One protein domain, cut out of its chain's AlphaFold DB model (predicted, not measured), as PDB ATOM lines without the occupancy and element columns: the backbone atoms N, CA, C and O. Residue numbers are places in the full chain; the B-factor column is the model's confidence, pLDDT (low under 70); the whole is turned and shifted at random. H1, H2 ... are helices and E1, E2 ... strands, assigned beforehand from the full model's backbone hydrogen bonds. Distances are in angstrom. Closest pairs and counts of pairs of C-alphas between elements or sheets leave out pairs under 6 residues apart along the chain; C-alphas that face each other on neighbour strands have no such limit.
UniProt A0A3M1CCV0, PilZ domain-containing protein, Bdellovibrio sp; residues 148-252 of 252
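AT A GLANCE: This is residues 148 to 252 of the 252 residues of the protein "PilZ domain-containing protein" of Bdellovibrio sp (UniProt A0A3M1CCV0). One strongly twisted sheet of seven antiparallel strands forms a wall, and a helical hairpin, H2 and the long H3 side by side, covers one face and crosses its strands. The small helix H1, between E1 and E2, only grazes the sheet near one end of the strand row. The printed part has 105 residues, with elements in the order E1 H1 E2 E3 E4 E5 E6 E7 H2 H3; the sheet's order is E1 E2 E3 E4 E5 E6 E7. The class is mixed, helices and strands, in two layers; the whole is compact, with a radius of gyration of the C-alphas of 13.9 A and spans of 49 by 34 by 26 A.

IN THESE COORDINATES: E1, residues 148 to 150, begins at C-alpha 148 (47.646, -26.905, -13.389) and is 6.3 A long. H1, residues 154 to 158, is 6.4 A long. E2, residues 161 to 166, is 13.4 A long, E3, residues 172 to 176, 13.1 A, and E4, residues 181 to 185, 12.2 A. E5, residues 188 to 193, is 15.8 A long, E6, residues 197 to 201, 12.9 A, and E7, residues 207 to 209, 6.6 A. H2, residues 212 to 222, is 15.3 A long. H3, residues 230 to 250, is 30.6 A long and ends at C-alpha 250 (33.398, -37.155, 16.171).

HOW THE PARTS SIT: E1 and E7 are the edge strands. E1 and E2 are antiparallel neighbours, with N 150 and O 164 2.8 A apart. E2 to E7 make a meander, each strand the antiparallel neighbour of the one before and each such pair a hairpin. Within hydrogen-bond range are N 165 and O 173 at 2.8 A for E2 and E3, N 174 and O 182 at 2.8 A for E3 and E4, N 183 and O 190 at 2.8 A for E4 and E5, N 191 and O 199 at 2.9 A for E5 and E6, and N 200 and O 208 at 2.9 A for E6 and E7. H3 is on the sheet at a height of 9.1 A and runs across the strands, at 88 degrees to E6 on the local plane. It lies over E6 and only just over E3 and E4, with 3 of its C-alphas falling on each. The closest C-alphas of E6 and H3, those of Gly 197 and Val 242, are 6.1 A apart. H2, on the same face at a height of 9.4 A, lies over E4, across the strands at 79 degrees on the local plane. H2 and H3 touch and form a helical hairpin, a shallow tilt of 19 degrees, opposite ways; their closest C-alphas, Leu 212 and Ala 243, are 6.1 A apart. H1 is apart from H2 and H3. In H1, H2 and H3 every O i to N i+4 pair is within hydrogen-bond range.

THE WHOLE: The two C-alphas farthest apart, those of His 154 and Lys 252, are 49.2 A apart. The printed part has no cut and ends at the chain's last residue. No link is long; the link from H2 to H3 is short, and the others are tight. The mean pLDDT of the printed part is 86.3, with residues 157 to 158, 194 to 196 and 252 under 70.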
ATOM      1  N   ASN A 148      46.842 -28.014 -12.902       93.81
ATOM      2  CA  ASN A 148      47.646 -26.905 -13.389       93.81
ATOM      3  C   ASN A 148      46.811 -25.634 -13.364       93.81
ATOM      4  O   ASN A 148      45.627 -25.642 -13.714       93.81
ATOM      5  N   LYS A 149      47.454 -24.536 -12.978       94.31
ATOM      6  CA  LYS A 149      46.853 -23.213 -13.039       94.31
ATOM      7  C   LYS A 149      46.651 -22.809 -14.493       94.31
ATOM      8  O   LYS A 149      47.567 -22.903 -15.311       94.31
ATOM      9  N   VAL A 150      45.454 -22.334 -14.804       92.38
ATOM     10  CA  VAL A 150      45.077 -21.894 -16.145       92.38
ATOM     11  C   VAL A 150      45.175 -20.379 -16.233       92.38
ATOM     12  O   VAL A 150      44.829 -19.656 -15.296       92.38
ATOM     13  N   LYS A 151      45.652 -19.883 -17.378       88.88
ATOM     14  CA  LYS A 151      45.576 -18.457 -17.703       88.88
ATOM     15  C   LYS A 151      44.129 -18.108 -18.030       88.88
ATOM     16  O   LYS A 151      43.557 -18.677 -18.955       88.88
ATOM     17  N   LEU A 152      43.559 -17.184 -17.269       86.56
ATOM     18  CA  LEU A 152      42.177 -16.755 -17.447       86.56
ATOM     19  C   LEU A 152      42.016 -15.899 -18.703       86.56
ATOM     20  O   LEU A 152      42.888 -15.095 -19.037       86.56
ATOM     21  N   SER A 153      40.877 -16.055 -19.371       81.69
ATOM     22  CA  SER A 153      40.441 -15.154 -20.433       81.69
ATOM     23  C   SER A 153      39.670 -13.957 -19.856       81.69
ATOM     24  O   SER A 153      39.212 -13.989 -18.714       81.69
ATOM     25  N   HIS A 154      39.449 -12.909 -20.659       70.94
ATOM     26  CA  HIS A 154      38.618 -11.768 -20.246       70.94
ATOM     27  C   HIS A 154      37.202 -12.182 -19.804       70.94
ATOM     28  O   HIS A 154      36.664 -11.599 -18.867       70.94
ATOM     29  N   LYS A 155      36.609 -13.213 -20.426       71.75
ATOM     30  CA  LYS A 155      35.270 -13.710 -20.062       71.75
ATOM     31  C   LYS A 155      35.234 -14.319 -18.658       71.75
ATOM     32  O   LYS A 155      34.275 -14.087 -17.929       71.75
ATOM     33  N   ASP A 156      36.281 -15.042 -18.266       73.56
ATOM     34  CA  ASP A 156      36.368 -15.663 -16.937       73.56
ATOM     35  C   ASP A 156      36.483 -14.605 -15.834       73.56
ATOM     36  O   ASP A 156      35.860 -14.716 -14.778       73.56
ATOM     37  N   ILE A 157      37.223 -13.530 -16.117       66.94
ATOM     38  CA  ILE A 157      37.368 -12.382 -15.217       66.94
ATOM     39  C   ILE A 157      36.015 -11.683 -15.021       66.94
ATOM     40  O   ILE A 157      35.656 -11.355 -13.891       66.94
ATOM     41  N   HIS A 158      35.228 -11.505 -16.091       64.38
ATOM     42  CA  HIS A 158      33.875 -10.939 -15.995       64.38
ATOM     43  C   HIS A 158      32.909 -11.810 -15.180       64.38
ATOM     44  O   HIS A 158      31.990 -11.277 -14.565       64.38
ATOM     45  N   ALA A 159      33.133 -13.126 -15.120       73.50
ATOM     46  CA  ALA A 159      32.385 -14.040 -14.258       73.50
ATOM     47  C   ALA A 159      32.849 -14.018 -12.783       73.50
ATOM     48  O   ALA A 159      32.405 -14.842 -11.984       73.50
ATOM     49  N   GLY A 160      33.761 -13.111 -12.411       83.81
ATOM     50  CA  GLY A 160      34.276 -12.975 -11.046       83.81
ATOM     51  C   GLY A 160      35.285 -14.055 -10.639       83.81
ATOM     52  O   GLY A 160      35.668 -14.122  -9.467       83.81
ATOM     53  N   ILE A 161      35.731 -14.896 -11.581       88.31
ATOM     54  CA  ILE A 161      36.751 -15.918 -11.333       88.31
ATOM     55  C   ILE A 161      38.107 -15.216 -11.236       88.31
ATOM     56  O   ILE A 161      38.582 -14.594 -12.185       88.31
ATOM     57  N   LYS A 162      38.742 -15.329 -10.070       90.38
ATOM     58  CA  LYS A 162      40.089 -14.812  -9.806       90.38
ATOM     59  C   LYS A 162      41.160 -15.819 -10.211       90.38
ATOM     60  O   LYS A 162      42.246 -15.433 -10.635       90.38
ATOM     61  N   GLU A 163      40.871 -17.108 -10.060       92.44
ATOM     62  CA  GLU A 163      41.825 -18.173 -10.340       92.44
ATOM     63  C   GLU A 163      41.119 -19.472 -10.746       92.44
ATOM     64  O   GLU A 163      40.081 -19.821 -10.182       92.44
ATOM     65  N   LEU A 164      41.690 -20.185 -11.721       94.00
ATOM     66  CA  LEU A 164      41.191 -21.465 -12.221       94.00
ATOM     67  C   LEU A 164      42.331 -22.480 -12.286       94.00
ATOM     68  O   LEU A 164      43.393 -22.199 -12.844       94.00
ATOM     69  N   TRP A 165      42.080 -23.673 -11.763       95.25
ATOM     70  CA  TRP A 165      42.949 -24.835 -11.888       95.25
ATOM     71  C   TRP A 165      42.187 -25.969 -12.551       95.25
ATOM     72  O   TRP A 165      41.043 -26.227 -12.178       95.25
ATOM     73  N   LEU A 166      42.827 -26.656 -13.493       94.06
ATOM     74  CA  LEU A 166      42.247 -27.792 -14.208       94.06
ATOM     75  C   LEU A 166      43.149 -29.016 -14.094       94.06
ATOM     76  O   LEU A 166      44.377 -28.915 -14.195       94.06
ATOM     77  N   SER A 167      42.524 -30.175 -13.933       92.75
ATOM     78  CA  SER A 167      43.154 -31.480 -14.107       92.75
ATOM     79  C   SER A 167      42.911 -32.025 -15.530       92.75
ATOM     80  O   SER A 167      41.977 -31.593 -16.209       92.75
ATOM     81  N   PRO A 168      43.692 -33.020 -15.992       88.06
ATOM     82  CA  PRO A 168      43.441 -33.711 -17.258       88.06
ATOM     83  C   PRO A 168      42.125 -34.503 -17.292       88.06
ATOM     84  O   PRO A 168      41.645 -34.805 -18.379       88.06
ATOM     85  N   SER A 169      41.562 -34.863 -16.132       86.75
ATOM     86  CA  SER A 169      40.285 -35.581 -16.008       86.75
ATOM     87  C   SER A 169      39.060 -34.667 -16.091       86.75
ATOM     88  O   SER A 169      37.946 -35.173 -16.143       86.75
ATOM     89  N   GLY A 170      39.245 -33.343 -16.121       85.81
ATOM     90  CA  GLY A 170      38.151 -32.367 -16.126       85.81
ATOM     91  C   GLY A 170      37.766 -31.838 -14.738       85.81
ATOM     92  O   GLY A 170      37.048 -30.839 -14.661       85.81
ATOM     93  N   ASP A 171      38.302 -32.424 -13.658       91.94
ATOM     94  CA  ASP A 171      38.183 -31.862 -12.305       91.94
ATOM     95  C   ASP A 171      38.792 -30.455 -12.279       91.94
ATOM     96  O   ASP A 171      39.823 -30.204 -12.924       91.94
ATOM     97  N   HIS A 172      38.189 -29.540 -11.522       93.44
ATOM     98  CA  HIS A 172      38.586 -28.137 -11.534       93.44
ATOM     99  C   HIS A 172      38.382 -27.424 -10.203       93.44
ATOM    100  O   HIS A 172      37.390 -27.632  -9.517       93.44
ATOM    101  N   LEU A 173      39.282 -26.495  -9.886       94.94
ATOM    102  CA  LEU A 173      39.128 -25.564  -8.773       94.94
ATOM    103  C   LEU A 173      38.978 -24.144  -9.321       94.94
ATOM    104  O   LEU A 173      39.886 -23.626  -9.970       94.94
ATOM    105  N   LYS A 174      37.846 -23.509  -9.027       94.06
ATOM    106  CA  LYS A 174      37.575 -22.092  -9.284       94.06
ATOM    107  C   LYS A 174      37.647 -21.336  -7.968       94.06
ATOM    108  O   LYS A 174      36.963 -21.711  -7.022       94.06
ATOM    109  N   ILE A 175      38.424 -20.263  -7.917       92.12
ATOM    110  CA  ILE A 175      38.456 -19.326  -6.790       92.12
ATOM    111  C   ILE A 175      37.908 -17.987  -7.276       92.12
ATOM    112  O   ILE A 175      38.341 -17.463  -8.305       92.12
ATOM    113  N   PHE A 176      36.964 -17.436  -6.526       90.38
ATOM    114  CA  PHE A 176      36.268 -16.189  -6.824       90.38
ATOM    115  C   PHE A 176      36.808 -15.036  -5.971       90.38
ATOM    116  O   PHE A 176      37.486 -15.247  -4.965       90.38
ATOM    117  N   GLN A 177      36.514 -13.798  -6.374       79.00
ATOM    118  CA  GLN A 177      36.961 -12.594  -5.657       79.00
ATOM    119  C   GLN A 177      36.415 -12.500  -4.220       79.00
ATOM    120  O   GLN A 177      37.127 -12.040  -3.336       79.00
ATOM    121  N   GLU A 178      35.202 -12.997  -3.970       75.88
ATOM    122  CA  GLU A 178      34.525 -12.971  -2.660       75.88
ATOM    123  C   GLU A 178      34.975 -14.093  -1.700       75.88
ATOM    124  O   GLU A 178      34.198 -14.541  -0.861       75.88
ATOM    125  N   GLU A 179      36.196 -14.612  -1.860       73.31
ATOM    126  CA  GLU A 179      36.742 -15.715  -1.043       73.31
ATOM    127  C   GLU A 179      35.888 -16.995  -1.057       73.31
ATOM    128  O   GLU A 179      35.922 -17.812  -0.135       73.31
ATOM    129  N   LYS A 180      35.124 -17.184  -2.133       87.25
ATOM    130  CA  LYS A 180      34.406 -18.422  -2.428       87.25
ATOM    131  C   LYS A 180      35.257 -19.282  -3.345       87.25
ATOM    132  O   LYS A 180      35.941 -18.765  -4.231       87.25
ATOM    133  N   ALA A 181      35.172 -20.592  -3.176       90.56
ATOM    134  CA  ALA A 181      35.724 -21.536  -4.129       90.56
ATOM    135  C   ALA A 181      34.684 -22.585  -4.519       90.56
ATOM    136  O   ALA A 181      33.841 -22.975  -3.714       90.56
ATOM    137  N   ILE A 182      34.754 -23.033  -5.769       92.25
ATOM    138  CA  ILE A 182      34.034 -24.212  -6.247       92.25
ATOM    139  C   ILE A 182      35.090 -25.217  -6.669       92.25
ATOM    140  O   ILE A 182      35.901 -24.927  -7.553       92.25
ATOM    141  N   PHE A 183      35.085 -26.375  -6.025       92.38
ATOM    142  CA  PHE A 183      35.953 -27.481  -6.369       92.38
ATOM    143  C   PHE A 183      35.098 -28.600  -6.956       92.38
ATOM    144  O   PHE A 183      34.391 -29.284  -6.228       92.38
ATOM    145  N   ASN A 184      35.166 -28.781  -8.270       91.44
ATOM    146  CA  ASN A 184      34.706 -30.004  -8.902       91.44
ATOM    147  C   ASN A 184      35.775 -31.080  -8.700       91.44
ATOM    148  O   ASN A 184      36.888 -30.941  -9.219       91.44
ATOM    149  N   PHE A 185      35.460 -32.103  -7.912       85.88
ATOM    150  CA  PHE A 185      36.386 -33.183  -7.590       85.88
ATOM    151  C   PHE A 185      35.658 -34.520  -7.639       85.88
ATOM    152  O   PHE A 185      34.688 -34.723  -6.918       85.88
ATOM    153  N   GLN A 186      36.139 -35.437  -8.479       82.00
ATOM    154  CA  GLN A 186      35.534 -36.757  -8.679       82.00
ATOM    155  C   GLN A 186      34.071 -36.686  -9.158       82.00
ATOM    156  O   GLN A 186      33.278 -37.575  -8.861       82.00
ATOM    157  N   ASN A 187      33.763 -35.679  -9.984       82.19
ATOM    158  CA  ASN A 187      32.445 -35.366 -10.559       82.19
ATOM    159  C   ASN A 187      31.430 -34.688  -9.625       82.19
ATOM    160  O   ASN A 187      30.297 -34.474 -10.051       82.19
ATOM    161  N   ASP A 188      31.828 -34.284  -8.419       84.81
ATOM    162  CA  ASP A 188      30.960 -33.536  -7.507       84.81
ATOM    163  C   ASP A 188      31.386 -32.066  -7.410       84.81
ATOM    164  O   ASP A 188      32.557 -31.767  -7.169       84.81
ATOM    165  N   ASP A 189      30.432 -31.142  -7.575       87.62
ATOM    166  CA  ASP A 189      30.645 -29.702  -7.385       87.62
ATOM    167  C   ASP A 189      30.549 -29.334  -5.902       87.62
ATOM    168  O   ASP A 189      29.460 -29.247  -5.326       87.62
ATOM    169  N   ILE A 190      31.700 -29.071  -5.289       88.62
ATOM    170  CA  ILE A 190      31.811 -28.745  -3.869       88.62
ATOM    171  C   ILE A 190      31.970 -27.244  -3.708       88.62
ATOM    172  O   ILE A 190      32.911 -26.632  -4.218       88.62
ATOM    173  N   PHE A 191      31.064 -26.654  -2.945       89.50
ATOM    174  CA  PHE A 191      31.067 -25.234  -2.646       89.50
ATOM    175  C   PHE A 191      31.800 -25.005  -1.336       89.50
ATOM    176  O   PHE A 191      31.496 -25.622  -0.316       89.50
ATOM    177  N   ILE A 192      32.775 -24.107  -1.367       86.75
ATOM    178  CA  ILE A 192      33.590 -23.749  -0.216       86.75
ATOM    179  C   ILE A 192      33.383 -22.260   0.013       86.75
ATOM    180  O   ILE A 192      33.973 -21.415  -0.663       86.75
ATOM    181  N   GLU A 193      32.493 -21.945   0.945       81.81
ATOM    182  CA  GLU A 193      32.262 -20.574   1.386       81.81
ATOM    183  C   GLU A 193      33.065 -20.305   2.653       81.81
ATOM    184  O   GLU A 193      33.116 -21.131   3.575       81.81
ATOM    185  N   ASN A 194      33.690 -19.129   2.708       65.31
ATOM    186  CA  ASN A 194      34.449 -18.731   3.878       65.31
ATOM    187  C   ASN A 194      33.541 -18.774   5.130       65.31
ATOM    188  O   ASN A 194      32.406 -18.297   5.100       65.31
ATOM    189  N   LYS A 195      34.033 -19.363   6.230       66.56
ATOM    190  CA  LYS A 195      33.348 -19.551   7.534       66.56
ATOM    191  C   LYS A 195      32.213 -20.591   7.631       66.56
ATOM    192  O   LYS A 195      31.832 -20.900   8.755       66.56
ATOM    193  N   GLN A 196      31.677 -21.141   6.535       69.38
ATOM    194  CA  GLN A 196      30.598 -22.160   6.593       69.38
ATOM    195  C   GLN A 196      31.078 -23.595   6.314       69.38
ATOM    196  O   GLN A 196      30.339 -24.546   6.560       69.38
ATOM    197  N   GLY A 197      32.324 -23.754   5.860       72.62
ATOM    198  CA  GLY A 197      32.904 -25.049   5.505       72.62
ATOM    199  C   GLY A 197      32.485 -25.540   4.111       72.62
ATOM    200  O   GLY A 197      31.700 -24.876   3.431       72.62
ATOM    201  N   PRO A 198      33.052 -26.666   3.642       85.94
ATOM    202  CA  PRO A 198      32.729 -27.248   2.346       85.94
ATOM    203  C   PRO A 198      31.383 -27.989   2.391       85.94
ATOM    204  O   PRO A 198      31.116 -28.756   3.321       85.94
ATOM    205  N   TYR A 199      30.548 -27.792   1.371       89.12
ATOM    206  CA  TYR A 199      29.238 -28.436   1.256       89.12
ATOM    207  C   TYR A 199      28.864 -28.768  -0.195       89.12
ATOM    208  O   TYR A 199      29.346 -28.141  -1.142       89.12
ATOM    209  N   LEU A 200      27.952 -29.726  -0.355       85.50
ATOM    210  CA  LEU A 200      27.268 -30.030  -1.616       85.50
ATOM    211  C   LEU A 200      25.888 -29.380  -1.641       85.50
ATOM    212  O   LEU A 200      25.262 -29.180  -0.598       85.50
ATOM    213  N   LEU A 201      25.401 -29.085  -2.843       84.56
ATOM    214  CA  LEU A 201      24.011 -28.702  -3.069       84.56
ATOM    215  C   LEU A 201      23.246 -29.895  -3.641       84.56
ATOM    216  O   LEU A 201      23.652 -30.459  -4.653       84.56
ATOM    217  N   ASP A 202      22.128 -30.262  -3.018       81.81
ATOM    218  CA  ASP A 202      21.225 -31.251  -3.610       81.81
ATOM    219  C   ASP A 202      20.387 -30.660  -4.760       81.81
ATOM    220  O   ASP A 202      20.423 -29.461  -5.054       81.81
ATOM    221  N   SER A 203      19.566 -31.501  -5.397       81.69
ATOM    222  CA  SER A 203      18.653 -31.093  -6.477       81.69
ATOM    223  C   SER A 203      17.640 -30.014  -6.067       81.69
ATOM    224  O   SER A 203      17.071 -29.341  -6.926       81.69
ATOM    225  N   LYS A 204      17.427 -29.812  -4.760       84.88
ATOM    226  CA  LYS A 204      16.569 -28.776  -4.172       84.88
ATOM    227  C   LYS A 204      17.373 -27.584  -3.635       84.88
ATOM    228  O   LYS A 204      16.798 -26.734  -2.957       84.88
ATOM    229  N   LYS A 205      18.672 -27.498  -3.943       84.75
ATOM    230  CA  LYS A 205      19.618 -26.469  -3.477       84.75
ATOM    231  C   LYS A 205      19.806 -26.428  -1.955       84.75
ATOM    232  O   LYS A 205      20.189 -25.390  -1.416       84.75
ATOM    233  N   LYS A 206      19.551 -27.528  -1.240       85.31
ATOM    234  CA  LYS A 206      19.898 -27.620   0.185       85.31
ATOM    235  C   LYS A 206      21.374 -27.961   0.343       85.31
ATOM    236  O   LYS A 206      21.904 -28.773  -0.412       85.31
ATOM    237  N   LYS A 207      22.008 -27.338   1.340       88.50
ATOM    238  CA  LYS A 207      23.415 -27.558   1.683       88.50
ATOM    239  C   LYS A 207      23.564 -28.831   2.519       88.50
ATOM    240  O   LYS A 207      22.908 -28.959   3.550       88.50
ATOM    241  N   HIS A 208      24.464 -29.714   2.103       86.38
ATOM    242  CA  HIS A 208      24.873 -30.907   2.846       86.38
ATOM    243  C   HIS A 208      26.351 -30.792   3.195       86.38
ATOM    244  O   HIS A 208      27.175 -30.600   2.302       86.38
ATOM    245  N   LEU A 209      26.684 -30.871   4.485       85.19
ATOM    246  CA  LEU A 209      28.077 -30.826   4.935       85.19
ATOM    247  C   LEU A 209      28.851 -32.034   4.408       85.19
ATOM    248  O   LEU A 209      28.329 -33.147   4.359       85.19
ATOM    249  N   MET A 210      30.109 -31.802   4.044       88.25
ATOM    250  CA  MET A 210      30.976 -32.870   3.562       88.25
ATOM    251  C   MET A 210      31.474 -33.768   4.702       88.25
ATOM    252  O   MET A 210      31.865 -33.248   5.750       88.25
ATOM    253  N   PRO A 211      31.541 -35.099   4.495       89.44
ATOM    254  CA  PRO A 211      32.205 -36.005   5.428       89.44
ATOM    255  C   PRO A 211      33.681 -35.636   5.628       89.44
ATOM    256  O   PRO A 211      34.365 -35.249   4.675       89.44
ATOM    257  N   LEU A 212      34.205 -35.828   6.845       89.00
ATOM    258  CA  LEU A 212      35.597 -35.511   7.187       89.00
ATOM    259  C   LEU A 212      36.612 -36.217   6.272       89.00
ATOM    260  O   LEU A 212      37.602 -35.615   5.860       89.00
ATOM    261  N   SER A 213      36.356 -37.477   5.911       90.50
ATOM    262  CA  SER A 213      37.200 -38.243   4.982       90.50
ATOM    263  C   SER A 213      37.361 -37.549   3.628       90.50
ATOM    264  O   SER A 213      38.465 -37.490   3.093       90.50
ATOM    265  N   PHE A 214      36.289 -36.957   3.108       90.56
ATOM    266  CA  PHE A 214      36.313 -36.262   1.830       90.56
ATOM    267  C   PHE A 214      37.065 -34.926   1.927       90.56
ATOM    268  O   PHE A 214      37.853 -34.579   1.050       90.56
ATOM    269  N   ILE A 215      36.877 -34.194   3.029       90.75
ATOM    270  CA  ILE A 215      37.625 -32.957   3.299       90.75
ATOM    271  C   ILE A 215      39.127 -33.256   3.384       90.75
ATOM    272  O   ILE A 215      39.933 -32.536   2.798       90.75
ATOM    273  N   ASN A 216      39.503 -34.350   4.048       92.12
ATOM    274  CA  ASN A 216      40.884 -34.817   4.117       92.12
ATOM    275  C   ASN A 216      41.459 -35.112   2.717       92.12
ATOM    276  O   ASN A 216      42.572 -34.678   2.415       92.12
ATOM    277  N   ASP A 217      40.704 -35.772   1.836       93.31
ATOM    278  CA  ASP A 217      41.125 -36.008   0.447       93.31
ATOM    279  C   ASP A 217      41.345 -34.696  -0.321       93.31
ATOM    280  O   ASP A 217      42.346 -34.552  -1.033       93.31
ATOM    281  N   MET A 218      40.462 -33.706  -0.142       92.25
ATOM    282  CA  MET A 218      40.620 -32.373  -0.738       92.25
ATOM    283  C   MET A 218      41.873 -31.664  -0.217       92.25
ATOM    284  O   MET A 218      42.633 -31.118  -1.018       92.25
ATOM    285  N   ILE A 219      42.120 -31.698   1.098       92.81
ATOM    286  CA  ILE A 219      43.325 -31.133   1.724       92.81
ATOM    287  C   ILE A 219      44.569 -31.751   1.087       92.81
ATOM    288  O   ILE A 219      45.455 -31.023   0.635       92.81
ATOM    289  N   VAL A 220      44.630 -33.081   0.983       94.94
ATOM    290  CA  VAL A 220      45.784 -33.780   0.398       94.94
ATOM    291  C   VAL A 220      45.958 -33.432  -1.079       94.94
ATOM    292  O   VAL A 220      47.082 -33.196  -1.527       94.94
ATOM    293  N   CYS A 221      44.859 -33.368  -1.830       94.62
ATOM    294  CA  CYS A 221      44.864 -32.993  -3.239       94.62
ATOM    295  C   CYS A 221      45.418 -31.573  -3.441       94.62
ATOM    296  O   CYS A 221      46.414 -31.387  -4.140       94.62
ATOM    297  N   ILE A 222      44.849 -30.579  -2.757       93.62
ATOM    298  CA  ILE A 222      45.247 -29.169  -2.881       93.62
ATOM    299  C   ILE A 222      46.697 -28.958  -2.423       93.62
ATOM    300  O   ILE A 222      47.455 -28.237  -3.069       93.62
ATOM    301  N   SER A 223      47.126 -29.663  -1.372       93.12
ATOM    302  CA  SER A 223      48.516 -29.664  -0.879       93.12
ATOM    303  C   SER A 223      49.550 -30.084  -1.927       93.12
ATOM    304  O   SER A 223      50.744 -29.839  -1.762       93.12
ATOM    305  N   ASN A 224      49.108 -30.762  -2.988       94.50
ATOM    306  CA  ASN A 224      49.958 -31.317  -4.030       94.50
ATOM    307  C   ASN A 224      49.882 -30.553  -5.357       94.50
ATOM    308  O   ASN A 224      50.484 -30.995  -6.340       94.50
ATOM    309  N   PHE A 225      49.199 -29.404  -5.392       94.75
ATOM    310  CA  PHE A 225      49.256 -28.499  -6.537       94.75
ATOM    311  C   PHE A 225      50.696 -28.021  -6.742       94.75
ATOM    312  O   PHE A 225      51.438 -27.769  -5.788       94.75
ATOM    313  N   LYS A 226      51.115 -27.904  -8.002       91.19
ATOM    314  CA  LYS A 226      52.428 -27.341  -8.328       91.19
ATOM    315  C   LYS A 226      52.362 -25.828  -8.167       91.19
ATOM    316  O   LYS A 226      51.520 -25.204  -8.801       91.19
ATOM    317  N   GLU A 227      53.252 -25.272  -7.346       89.62
ATOM    318  CA  GLU A 227      53.377 -23.819  -7.136       89.62
ATOM    319  C   GLU A 227      52.030 -23.157  -6.767       89.62
ATOM    320  O   GLU A 227      51.525 -22.306  -7.505       89.62
ATOM    321  N   PRO A 228      51.396 -23.572  -5.652       91.81
ATOM    322  CA  PRO A 228      50.092 -23.047  -5.266       91.81
ATOM    323  C   PRO A 228      50.166 -21.537  -5.012       91.81
ATOM    324  O   PRO A 228      51.126 -21.035  -4.425       91.81
ATOM    325  N   SER A 229      49.129 -20.810  -5.432       92.75
ATOM    326  CA  SER A 229      49.002 -19.384  -5.129       92.75
ATOM    327  C   SER A 229      48.691 -19.153  -3.648       92.75
ATOM    328  O   SER A 229      48.248 -20.056  -2.936       92.75
ATOM    329  N   GLU A 230      48.835 -17.912  -3.187       90.94
ATOM    330  CA  GLU A 230      48.413 -17.530  -1.836       90.94
ATOM    331  C   GLU A 230      46.921 -17.815  -1.584       90.94
ATOM    332  O   GLU A 230      46.550 -18.271  -0.505       90.94
ATOM    333  N   ALA A 231      46.064 -17.632  -2.596       90.19
ATOM    334  CA  ALA A 231      44.640 -17.934  -2.481       90.19
ATOM    335  C   ALA A 231      44.387 -19.436  -2.259       90.19
ATOM    336  O   ALA A 231      43.567 -19.807  -1.422       90.19
ATOM    337  N   VAL A 232      45.136 -20.299  -2.954       91.62
ATOM    338  CA  VAL A 232      45.088 -21.757  -2.762       91.62
ATOM    339  C   VAL A 232      45.605 -22.151  -1.374       91.62
ATOM    340  O   VAL A 232      45.006 -22.992  -0.707       91.62
ATOM    341  N   ILE A 233      46.682 -21.519  -0.901       90.62
ATOM    342  CA  ILE A 233      47.224 -21.754   0.446       90.62
ATOM    343  C   ILE A 233      46.210 -21.345   1.524       90.62
ATOM    344  O   ILE A 233      46.027 -22.069   2.503       90.62
ATOM    345  N   ASN A 234      45.519 -20.217   1.351       88.31
ATOM    346  CA  ASN A 234      44.485 -19.770   2.284       88.31
ATOM    347  C   ASN A 234      43.266 -20.701   2.278       88.31
ATOM    348  O   ASN A 234      42.771 -21.055   3.345       88.31
ATOM    349  N   LEU A 235      42.844 -21.180   1.103       89.19
ATOM    350  CA  LEU A 235      41.809 -22.211   0.997       89.19
ATOM    351  C   LEU A 235      42.195 -23.479   1.774       89.19
ATOM    352  O   LEU A 235      41.389 -24.005   2.538       89.19
ATOM    353  N   LEU A 236      43.438 -23.938   1.620       90.06
ATOM    354  CA  LEU A 236      43.962 -25.109   2.320       90.06
ATOM    355  C   LEU A 236      43.945 -24.926   3.850       90.06
ATOM    356  O   LEU A 236      43.534 -25.835   4.566       90.06
ATOM    357  N   ARG A 237      44.318 -23.740   4.354       88.31
ATOM    358  CA  ARG A 237      44.225 -23.401   5.788       88.31
ATOM    359  C   ARG A 237      42.784 -23.436   6.297       88.31
ATOM    360  O   ARG A 237      42.539 -23.959   7.380       88.31
ATOM    361  N   ASN A 238      41.841 -22.902   5.521       87.44
ATOM    362  CA  ASN A 238      40.426 -22.898   5.890       87.44
ATOM    363  C   ASN A 238      39.864 -24.323   5.962       87.44
ATOM    364  O   ASN A 238      39.162 -24.660   6.913       87.44
ATOM    365  N   LEU A 239      40.198 -25.174   4.986       88.69
ATOM    366  CA  LEU A 239      39.770 -26.574   4.978       88.69
ATOM    367  C   LEU A 239      40.323 -27.347   6.178       88.69
ATOM    368  O   LEU A 239      39.578 -28.097   6.803       88.69
ATOM    369  N   ASP A 240      41.587 -27.126   6.541       88.06
ATOM    370  CA  ASP A 240      42.189 -27.765   7.713       88.06
ATOM    371  C   ASP A 240      41.504 -27.364   9.025       88.06
ATOM    372  O   ASP A 240      41.161 -28.220   9.837       88.06
ATOM    373  N   GLN A 241      41.207 -26.076   9.213       87.69
ATOM    374  CA  GLN A 241      40.477 -25.613  10.398       87.69
ATOM    375  C   GLN A 241      39.101 -26.281  10.527       87.69
ATOM    376  O   GLN A 241      38.686 -26.656  11.630       87.69
ATOM    377  N   VAL A 242      38.401 -26.455   9.403       87.25
ATOM    378  CA  VAL A 242      37.118 -27.163   9.370       87.25
ATOM    379  C   VAL A 242      37.310 -28.642   9.707       87.25
ATOM    380  O   VAL A 242      36.599 -29.154  10.571       87.25
ATOM    381  N   ALA A 243      38.299 -29.307   9.103       88.12
ATOM    382  CA  ALA A 243      38.610 -30.710   9.372       88.12
ATOM    383  C   ALA A 243      38.908 -30.950  10.861       88.12
ATOM    384  O   ALA A 243      38.307 -31.823  11.484       88.12
ATOM    385  N   MET A 244      39.750 -30.110  11.471       86.88
ATOM    386  CA  MET A 244      40.055 -30.175  12.905       86.88
ATOM    387  C   MET A 244      38.820 -29.964  13.793       86.88
ATOM    388  O   MET A 244      38.750 -30.512  14.894       86.88
ATOM    389  N   THR A 245      37.861 -29.144  13.356       86.81
ATOM    390  CA  THR A 245      36.622 -28.885  14.107       86.81
ATOM    391  C   THR A 245      35.681 -30.085  14.054       86.81
ATOM    392  O   THR A 245      35.134 -30.484  15.084       86.81
ATOM    393  N   LEU A 246      35.530 -30.692  12.876       84.81
ATOM    394  CA  LEU A 246      34.709 -31.888  12.688       84.81
ATOM    395  C   LEU A 246      35.277 -33.083  13.454       84.81
ATOM    396  O   LEU A 246      34.541 -33.743  14.176       84.81
ATOM    397  N   GLN A 247      36.594 -33.283  13.403       85.75
ATOM    398  CA  GLN A 247      37.259 -34.377  14.106       85.75
ATOM    399  C   GLN A 247      37.025 -34.325  15.629       85.75
ATOM    400  O   GLN A 247      36.680 -35.323  16.246       85.75
ATOM    401  N   LYS A 248      37.094 -33.132  16.237       84.69
ATOM    402  CA  LYS A 248      36.769 -32.939  17.667       84.69
ATOM    403  C   LYS A 248      35.309 -33.228  18.018       84.69
ATOM    404  O   LYS A 248      34.992 -33.359  19.198       84.69
ATOM    405  N   THR A 249      34.421 -33.192  17.031       82.44
ATOM    406  CA  THR A 249      32.993 -33.467  17.210       82.44
ATOM    407  C   THR A 249      32.720 -34.965  17.112       82.44
ATOM    408  O   THR A 249      31.875 -35.450  17.847       82.44
ATOM    409  N   GLU A 250      33.460 -35.689  16.268       78.62
ATOM    410  CA  GLU A 250      33.398 -37.155  16.171       78.62
ATOM    411  C   GLU A 250      34.017 -37.863  17.394       78.62
ATOM    412  O   GLU A 250      33.600 -38.966  17.731       78.62
ATOM    413  N   ASP A 251      34.967 -37.221  18.087       70.12
ATOM    414  CA  ASP A 251      35.612 -37.747  19.305       70.12
ATOM    415  C   ASP A 251      34.755 -37.608  20.594       70.12
ATOM    416  O   ASP A 251      35.214 -37.994  21.674       70.12
ATOM    417  N   LYS A 252      33.556 -37.012  20.522       62.72
ATOM    418  CA  LYS A 252      32.647 -36.784  21.665       62.72
ATOM    419  C   LYS A 252      31.458 -37.733  21.652       62.72
ATOM    420  O   LYS A 252      31.098 -38.188  22.760       62.72
TER     421      LYS A 252